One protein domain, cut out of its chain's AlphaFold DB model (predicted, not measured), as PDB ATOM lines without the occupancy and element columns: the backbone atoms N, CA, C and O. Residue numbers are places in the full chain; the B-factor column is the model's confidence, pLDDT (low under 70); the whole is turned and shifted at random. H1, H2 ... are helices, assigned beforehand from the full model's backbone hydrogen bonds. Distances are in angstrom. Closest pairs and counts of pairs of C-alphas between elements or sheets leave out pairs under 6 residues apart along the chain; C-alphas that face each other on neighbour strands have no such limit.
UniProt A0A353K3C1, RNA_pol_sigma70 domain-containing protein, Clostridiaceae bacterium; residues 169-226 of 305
ATOM      1  N   ALA A 169      10.167   0.162  20.926       71.06
ATOM      2  CA  ALA A 169      11.581   0.425  21.148       71.06
ATOM      3  C   ALA A 169      12.442  -0.758  20.676       71.06
ATOM      4  O   ALA A 169      12.311  -1.880  21.165       71.06
ATOM      5  N   VAL A 170      13.381  -0.491  19.767       76.12
ATOM      6  CA  VAL A 170      14.334  -1.480  19.246       76.12
ATOM      7  C   VAL A 170      15.760  -1.011  19.532       76.12
ATOM      8  O   VAL A 170      16.058   0.182  19.532       76.12
ATOM      9  N   SER A 171      16.673  -1.950  19.793       81.44
ATOM     10  CA  SER A 171      18.095  -1.628  19.968       81.44
ATOM     11  C   SER A 171      18.723  -1.083  18.676       81.44
ATOM     12  O   SER A 171      18.279  -1.415  17.579       81.44
ATOM     13  N   LEU A 172      19.818  -0.315  18.778       77.69
ATOM     14  CA  LEU A 172      20.561   0.191  17.607       77.69
ATOM     15  C   LEU A 172      20.990  -0.927  16.645       77.69
ATOM     16  O   LEU A 172      20.916  -0.763  15.431       77.69
ATOM     17  N   HIS A 173      21.399  -2.076  17.190       82.44
ATOM     18  CA  HIS A 173      21.741  -3.245  16.384       82.44
ATOM     19  C   HIS A 173      20.511  -3.826  15.674       82.44
ATOM     20  O   HIS A 173      20.575  -4.133  14.487       82.44
ATOM     21  N   GLY A 174      19.378  -3.916  16.377       79.94
ATOM     22  CA  GLY A 174      18.110  -4.347  15.791       79.94
ATOM     23  C   GLY A 174      17.623  -3.411  14.682       79.94
ATOM     24  O   GLY A 174      17.166  -3.891  13.652       79.94
ATOM     25  N   ILE A 175      17.802  -2.094  14.833       77.25
ATOM     26  CA  ILE A 175      17.501  -1.098  13.789       77.25
ATOM     27  C   ILE A 175      18.356  -1.334  12.538       77.25
ATOM     28  O   ILE A 175      17.847  -1.296  11.419       77.25
ATOM     29  N   ASP A 176      19.654  -1.597  12.703       80.69
ATOM     30  CA  ASP A 176      20.540  -1.880  11.570       80.69
ATOM     31  C   ASP A 176      20.157  -3.184  10.857       80.69
ATOM     32  O   ASP A 176      20.179  -3.231   9.625       80.69
ATOM     33  N   LEU A 177      19.759  -4.220  11.601       84.12
ATOM     34  CA  LEU A 177      19.228  -5.461  11.028       84.12
ATOM     35  C   LEU A 177      17.908  -5.221  10.289       84.12
ATOM     36  O   LEU A 177      17.758  -5.674   9.157       84.12
ATOM     37  N   MET A 178      16.990  -4.452  10.876       79.44
ATOM     38  CA  MET A 178      15.702  -4.098  10.272       79.44
ATOM     39  C   MET A 178      15.878  -3.327   8.964       79.44
ATOM     40  O   MET A 178      15.230  -3.631   7.967       79.44
ATOM     41  N   ASN A 179      16.808  -2.371   8.930       79.06
ATOM     42  CA  ASN A 179      17.124  -1.615   7.720       79.06
ATOM     43  C   ASN A 179      17.765  -2.482   6.627       79.06
ATOM     44  O   ASN A 179      17.569  -2.200   5.446       79.06
ATOM     45  N   LYS A 180      18.531  -3.519   6.993       82.94
ATOM     46  CA  LYS A 180      19.042  -4.510   6.031       82.94
ATOM     47  C   LYS A 180      17.908  -5.361   5.474       82.94
ATOM     48  O   LYS A 180      17.778  -5.441   4.261       82.94
ATOM     49  N   TYR A 181      17.049  -5.885   6.345       83.81
ATOM     50  CA  TYR A 181      15.877  -6.667   5.954       83.81
ATOM     51  C   TYR A 181      14.940  -5.896   5.022       83.81
ATOM     52  O   TYR A 181      14.539  -6.416   3.991       83.81
ATOM     53  N   ARG A 182      14.673  -4.618   5.324       78.88
ATOM     54  CA  ARG A 182      13.843  -3.750   4.476       78.88
ATOM     55  C   ARG A 182      14.457  -3.486   3.097       78.88
ATOM     56  O   ARG A 182      13.723  -3.187   2.163       78.88
ATOM     57  N   LYS A 183      15.788  -3.541   2.970       82.31
ATOM     58  CA  LYS A 183      16.464  -3.431   1.671       82.31
ATOM     59  C   LYS A 183      16.391  -4.747   0.907       82.31
ATOM     60  O   LYS A 183      15.937  -4.730  -0.226       82.31
ATOM     61  N   ASN A 184      16.820  -5.837   1.541       83.56
ATOM     62  CA  ASN A 184      16.833  -7.188   0.992       83.56
ATOM     63  C   ASN A 184      16.474  -8.188   2.101       83.56
ATOM     64  O   ASN A 184      17.247  -8.396   3.040       83.56
ATOM     65  N   GLU A 185      15.328  -8.857   1.979       78.69
ATOM     66  CA  GLU A 185      14.880  -9.835   2.979       78.69
ATOM     67  C   GLU A 185      15.758 -11.101   3.028       78.69
ATOM     68  O   GLU A 185      15.768 -11.816   4.034       78.69
ATOM     69  N   ASP A 186      16.497 -11.385   1.953       80.06
ATOM     70  CA  ASP A 186      17.296 -12.607   1.784       80.06
ATOM     71  C   ASP A 186      18.709 -12.516   2.371       80.06
ATOM     72  O   ASP A 186      19.376 -13.536   2.553       80.06
ATOM     73  N   ASP A 187      19.147 -11.318   2.768       81.50
ATOM     74  CA  ASP A 187      20.433 -11.124   3.448       81.50
ATOM     75  C   ASP A 187      20.447 -11.774   4.849       81.50
ATOM     76  O   ASP A 187      21.509 -12.021   5.430       81.50
ATOM     77  N   ILE A 188      19.267 -12.071   5.408       82.94
ATOM     78  CA  ILE A 188      19.105 -12.709   6.716       82.94
ATOM     79  C   ILE A 188      18.850 -14.203   6.534       82.94
ATOM     80  O   ILE A 188      17.746 -14.636   6.212       82.94
ATOM     81  N   LYS A 189      19.893 -14.998   6.797       83.31
ATOM     82  CA  LYS A 189      19.869 -16.465   6.668       83.31
ATOM     83  C   LYS A 189      19.118 -17.179   7.797       83.31
ATOM     84  O   LYS A 189      18.640 -18.289   7.600       83.31
ATOM     85  N   ASP A 190      19.046 -16.574   8.981       87.38
ATOM     86  CA  ASP A 190      18.394 -17.183  10.145       87.38
ATOM     87  C   ASP A 190      16.868 -17.012  10.068       87.38
ATOM     88  O   ASP A 190      16.348 -15.892  10.094       87.38
ATOM     89  N   SER A 191      16.143 -18.132   9.993       83.75
ATOM     90  CA  SER A 191      14.685 -18.161   9.835       83.75
ATOM     91  C   SER A 191      13.936 -17.600  11.047       83.75
ATOM     92  O   SER A 191      12.913 -16.931  10.875       83.75
ATOM     93  N   LYS A 192      14.451 -17.800  12.269       85.12
ATOM     94  CA  LYS A 192      13.820 -17.285  13.499       85.12
ATOM     95  C   LYS A 192      13.951 -15.769  13.595       85.12
ATOM     96  O   LYS A 192      12.992 -15.070  13.937       85.12
ATOM     97  N   LEU A 193      15.135 -15.259  13.255       84.50
ATOM     98  CA  LEU A 193      15.402 -13.825  13.222       84.50
ATOM     99  C   LEU A 193      14.567 -13.142  12.134       84.50
ATOM    100  O   LEU A 193      13.969 -12.101  12.399       84.50
ATOM    101  N   LYS A 194      14.457 -13.761  10.951       85.25
ATOM    102  CA  LYS A 194      13.623 -13.275   9.841       85.25
ATOM    103  C   LYS A 194      12.152 -13.143  10.254       85.25
ATOM    104  O   LYS A 194      11.547 -12.103  10.010       85.25
ATOM    105  N   GLY A 195      11.601 -14.143  10.949       83.00
ATOM    106  CA  GLY A 195      10.226 -14.103  11.463       83.00
ATOM    107  C   GLY A 195       9.981 -12.953  12.447       83.00
ATOM    108  O   GLY A 195       9.017 -12.207  12.296       83.00
ATOM    109  N   SER A 196      10.889 -12.756  13.405       83.31
ATOM    110  CA  SER A 196      10.784 -11.659  14.381       83.31
ATOM    111  C   SER A 196      10.892 -10.288  13.709       83.31
ATOM    112  O   SER A 196      10.148  -9.363  14.029       83.31
ATOM    113  N   LEU A 197      11.806 -10.157  12.747       82.88
ATOM    114  CA  LEU A 197      12.054  -8.897  12.059       82.88
ATOM    115  C   LEU A 197      10.914  -8.509  11.122       82.88
ATOM    116  O   LEU A 197      10.606  -7.327  11.034       82.88
ATOM    117  N   LYS A 198      10.244  -9.491  10.511       81.56
ATOM    118  CA  LYS A 198       9.017  -9.283   9.740       81.56
ATOM    119  C   LYS A 198       7.921  -8.644  10.595       81.56
ATOM    120  O   LYS A 198       7.331  -7.651  10.182       81.56
ATOM    121  N   VAL A 199       7.693  -9.165  11.804       79.81
ATOM    122  CA  VAL A 199       6.695  -8.612  12.739       79.81
ATOM    123  C   VAL A 199       7.060  -7.185  13.146       79.81
ATOM    124  O   VAL A 199       6.217  -6.299  13.076       79.81
ATOM    125  N   ILE A 200       8.321  -6.946  13.514       76.62
ATOM    126  CA  ILE A 200       8.800  -5.625  13.956       76.62
ATOM    127  C   ILE A 200       8.818  -4.608  12.805       76.62
ATOM    128  O   ILE A 200       8.610  -3.421  13.031       76.62
ATOM    129  N   SER A 201       9.073  -5.053  11.571       71.69
ATOM    130  CA  SER A 201       9.117  -4.175  10.399       71.69
ATOM    131  C   SER A 201       7.746  -3.663   9.964       71.69
ATOM    132  O   SER A 201       7.678  -2.687   9.215       71.69
ATOM    133  N   ASN A 202       6.666  -4.301  10.418       74.31
ATOM    134  CA  ASN A 202       5.318  -3.854  10.115       74.31
ATOM    135  C   ASN A 202       5.026  -2.556  10.871       74.31
ATOM    136  O   ASN A 202       5.245  -2.454  12.077       74.31
ATOM    137  N   THR A 203       4.501  -1.559  10.162       71.06
ATOM    138  CA  THR A 203       4.041  -0.322  10.790       71.06
ATOM    139  C   THR A 203       2.822  -0.629  11.662       71.06
ATOM    140  O   THR A 203       1.848  -1.170  11.128       71.06
ATOM    141  N   PRO A 204       2.845  -0.309  12.968       75.56
ATOM    142  CA  PRO A 204       1.687  -0.516  13.826       75.56
ATOM    143  C   PRO A 204       0.500   0.302  13.310       75.56
ATOM    144  O   PRO A 204       0.668   1.425  12.830       75.56
ATOM    145  N   ILE A 205      -0.694  -0.276  13.407       79.81
ATOM    146  CA  ILE A 205      -1.955   0.399  13.091       79.81
ATOM    147  C   ILE A 205      -2.455   1.059  14.380       79.81
ATOM    148  O   ILE A 205      -2.310   0.491  15.463       79.81
ATOM    149  N   LEU A 206      -2.997   2.269  14.272       83.56
ATOM    150  CA  LEU A 206      -3.595   2.960  15.412       83.56
ATOM    151  C   LEU A 206      -4.954   2.331  15.760       83.56
ATOM    152  O   LEU A 206      -5.699   1.944  14.864       83.56
ATOM    153  N   MET A 207      -5.286   2.232  17.050       82.94
ATOM    154  CA  MET A 207      -6.546   1.620  17.508       82.94
ATOM    155  C   MET A 207      -7.785   2.441  17.131       82.94
ATOM    156  O   MET A 207      -8.839   1.874  16.860       82.94
ATOM    157  N   ASP A 208      -7.638   3.761  17.043       83.00
ATOM    158  CA  ASP A 208      -8.665   4.708  16.601       83.00
ATOM    159  C   ASP A 208      -8.793   4.781  15.071       83.00
ATOM    160  O   ASP A 208      -9.651   5.497  14.549       83.00
ATOM    161  N   ALA A 209      -7.943   4.054  14.331       83.88
ATOM    162  CA  ALA A 209      -7.991   4.064  12.882       83.88
ATOM    163  C   ALA A 209      -9.354   3.528  12.412       83.88
ATOM    164  O   ALA A 209      -9.750   2.425  12.803       83.88
ATOM    165  N   PRO A 210     -10.070   4.273  11.551       82.00
ATOM    166  CA  PRO A 210     -11.391   3.868  11.105       82.00
ATOM    167  C   PRO A 210     -11.292   2.620  10.230       82.00
ATOM    168  O   PRO A 210     -10.508   2.563   9.271       82.00
ATOM    169  N   VAL A 211     -12.136   1.633  10.511       82.56
ATOM    170  CA  VAL A 211     -12.246   0.424   9.697       82.56
ATOM    171  C   VAL A 211     -13.109   0.743   8.470       82.56
ATOM    172  O   VAL A 211     -14.314   0.979   8.562       82.56
ATOM    173  N   LYS A 212     -12.495   0.790   7.280       70.38
ATOM    174  CA  LYS A 212     -13.217   1.040   6.018       70.38
ATOM    175  C   LYS A 212     -14.141  -0.137   5.688       70.38
ATOM    176  O   LYS A 212     -13.657  -1.245   5.489       70.38
ATOM    177  N   GLY A 213     -15.442   0.124   5.542       68.62
ATOM    178  CA  GLY A 213     -16.426  -0.870   5.084       68.62
ATOM    179  C   GLY A 213     -17.772  -0.846   5.812       68.62
ATOM    180  O   GLY A 213     -18.729  -1.422   5.304       68.62
ATOM    181  N   TYR A 214     -17.871  -0.147   6.947       57.19
ATOM    182  CA  TYR A 214     -19.113   0.012   7.709       57.19
ATOM    183  C   TYR A 214     -19.746   1.398   7.493       57.19
ATOM    184  O   TYR A 214     -19.056   2.390   7.253       57.19
ATOM    185  N   ASN A 215     -21.081   1.450   7.487       53.78
ATOM    186  CA  ASN A 215     -21.860   2.631   7.113       53.78
ATOM    187  C   ASN A 215     -21.894   3.697   8.227       53.78
ATOM    188  O   ASN A 215     -22.259   3.403   9.357       53.78
ATOM    189  N   LYS A 216     -21.607   4.941   7.816       56.00
ATOM    190  CA  LYS A 216     -21.823   6.272   8.429       56.00
ATOM    191  C   LYS A 216     -21.297   6.604   9.832       56.00
ATOM    192  O   LYS A 216     -20.986   7.776  10.008       56.00
ATOM    193  N   ASP A 217     -21.045   5.639  10.706       60.19
ATOM    194  CA  ASP A 217     -20.276   5.840  11.941       60.19
ATOM    195  C   ASP A 217     -19.100   4.859  11.902       60.19
ATOM    196  O   ASP A 217     -19.276   3.648  12.009       60.19
ATOM    197  N   SER A 218     -17.901   5.350  11.586       69.31
ATOM    198  CA  SER A 218     -16.741   4.486  11.360       69.31
ATOM    199  C   SER A 218     -16.314   3.818  12.666       69.31
ATOM    200  O   SER A 218     -15.621   4.451  13.461       69.31
ATOM    201  N   MET A 219     -16.694   2.552  12.853       71.06
ATOM    202  CA  MET A 219     -16.136   1.697  13.900       71.06
ATOM    203  C   MET A 219     -14.608   1.735  13.833       71.06
ATOM    204  O   MET A 219     -14.009   1.688  12.748       71.06
ATOM    205  N   ASN A 220     -13.982   1.852  14.996       83.00
ATOM    206  CA  ASN A 220     -12.534   1.795  15.140       83.00
ATOM    207  C   ASN A 220     -12.082   0.353  15.456       83.00
ATOM    208  O   ASN A 220     -12.895  -0.556  15.654       83.00
ATOM    209  N   PHE A 221     -10.769   0.111  15.449       82.44
ATOM    210  CA  PHE A 221     -10.235  -1.212  15.784       82.44
ATOM    211  C   PHE A 221     -10.488  -1.581  17.250       82.44
ATOM    212  O   PHE A 221     -10.663  -2.760  17.530       82.44
ATOM    213  N   GLU A 222     -10.539  -0.606  18.158       81.44
ATOM    214  CA  GLU A 222     -10.850  -0.827  19.578       81.44
ATOM    215  C   GLU A 222     -12.218  -1.501  19.770       81.44
ATOM    216  O   GLU A 222     -12.299  -2.529  20.431       81.44
ATOM    217  N   GLU A 223     -13.259  -1.016  19.091       77.50
ATOM    218  CA  GLU A 223     -14.623  -1.569  19.138       77.50
ATOM    219  C   GLU A 223     -14.751  -2.967  18.509       77.50
ATOM    220  O   GLU A 223     -15.727  -3.676  18.752       77.50
ATOM    221  N   THR A 224     -13.786  -3.370  17.677       79.56
ATOM    222  CA  THR A 224     -13.789  -4.681  17.004       79.56
ATOM    223  C   THR A 224     -13.049  -5.752  17.811       79.56
ATOM    224  O   THR A 224     -13.245  -6.950  17.587       79.56
ATOM    225  N   LEU A 225     -12.159  -5.347  18.718       78.31
ATOM    226  CA  LEU A 225     -11.393  -6.281  19.533       78.31
ATOM    227  C   LEU A 225     -12.282  -6.837  20.648       78.31
ATOM    228  O   LEU A 225     -12.990  -6.104  21.327       78.31
ATOM    229  N   SER A 226     -12.242  -8.157  20.822       71.38
ATOM    230  CA  SER A 226     -12.869  -8.810  21.972       71.38
ATOM    231  C   SER A 226     -11.876  -8.835  23.126       71.38
ATOM    232  O   SER A 226     -10.690  -9.111  22.926       71.38
TER     233      SER A 226
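Overview. This is residues 169 to 226 of the 305 residues of the protein "RNA_pol_sigma70 domain-containing protein" of Clostridiaceae bacterium (UniProt A0A353K3C1). Two helices, H1 and H2, set about perpendicular to each other, make one end of a drawn-out shape; from H2 a single strip of chain runs away to a far end made of a wide loop and the short helix H3. The long stretch without a named element, residues 202 to 220, makes most of the length between the two ends. The printed part has 58 residues with three named helices in the order H1, H2, H3 and no named strand; the class is all helix, though under half of the residues, 27, are in named elements. The whole is extended, with a radius of gyration of the C-alphas of 16.4 A and spans of 46 by 21 by 21 A.

Along the chain. H1, residues 172 to 183, begins at C-alpha 172 (20.561, 0.191, 17.607) and is 16.8 A long from first to last C-alpha. H2, residues 191 to 201, is 15.1 A long and ends at C-alpha 201 (9.117, -4.175, 10.399). H3, residues 221 to 224, is 5.1 A long and ends at C-alpha 224 (-13.789, -4.681, 17.004).

Arrangement. H1 touches H2 with residues 178 to 182 alone. Their closest C-alphas, those of Met 178 and Leu 197, are 6.3 A apart. Their lines stand about perpendicular, at 89 degrees. H3 is apart from H1 and from H2. In H1 and H2 every O i to N i+4 pair is within hydrogen-bond range; H3 is too short for such a pair, and its 1 O i to N i+3 pair is within range.

Size, cuts and confidence. The two C-alphas farthest apart, those of Lys 189 and Lys 216, are 47.5 A apart. The link from H1 to H2 is short, with 7 residues, and the link from H2 to H3 is long, with 19. The printed part has no cut. The mean pLDDT of the printed part is 78.1, and residues 213 to 218 are under 70.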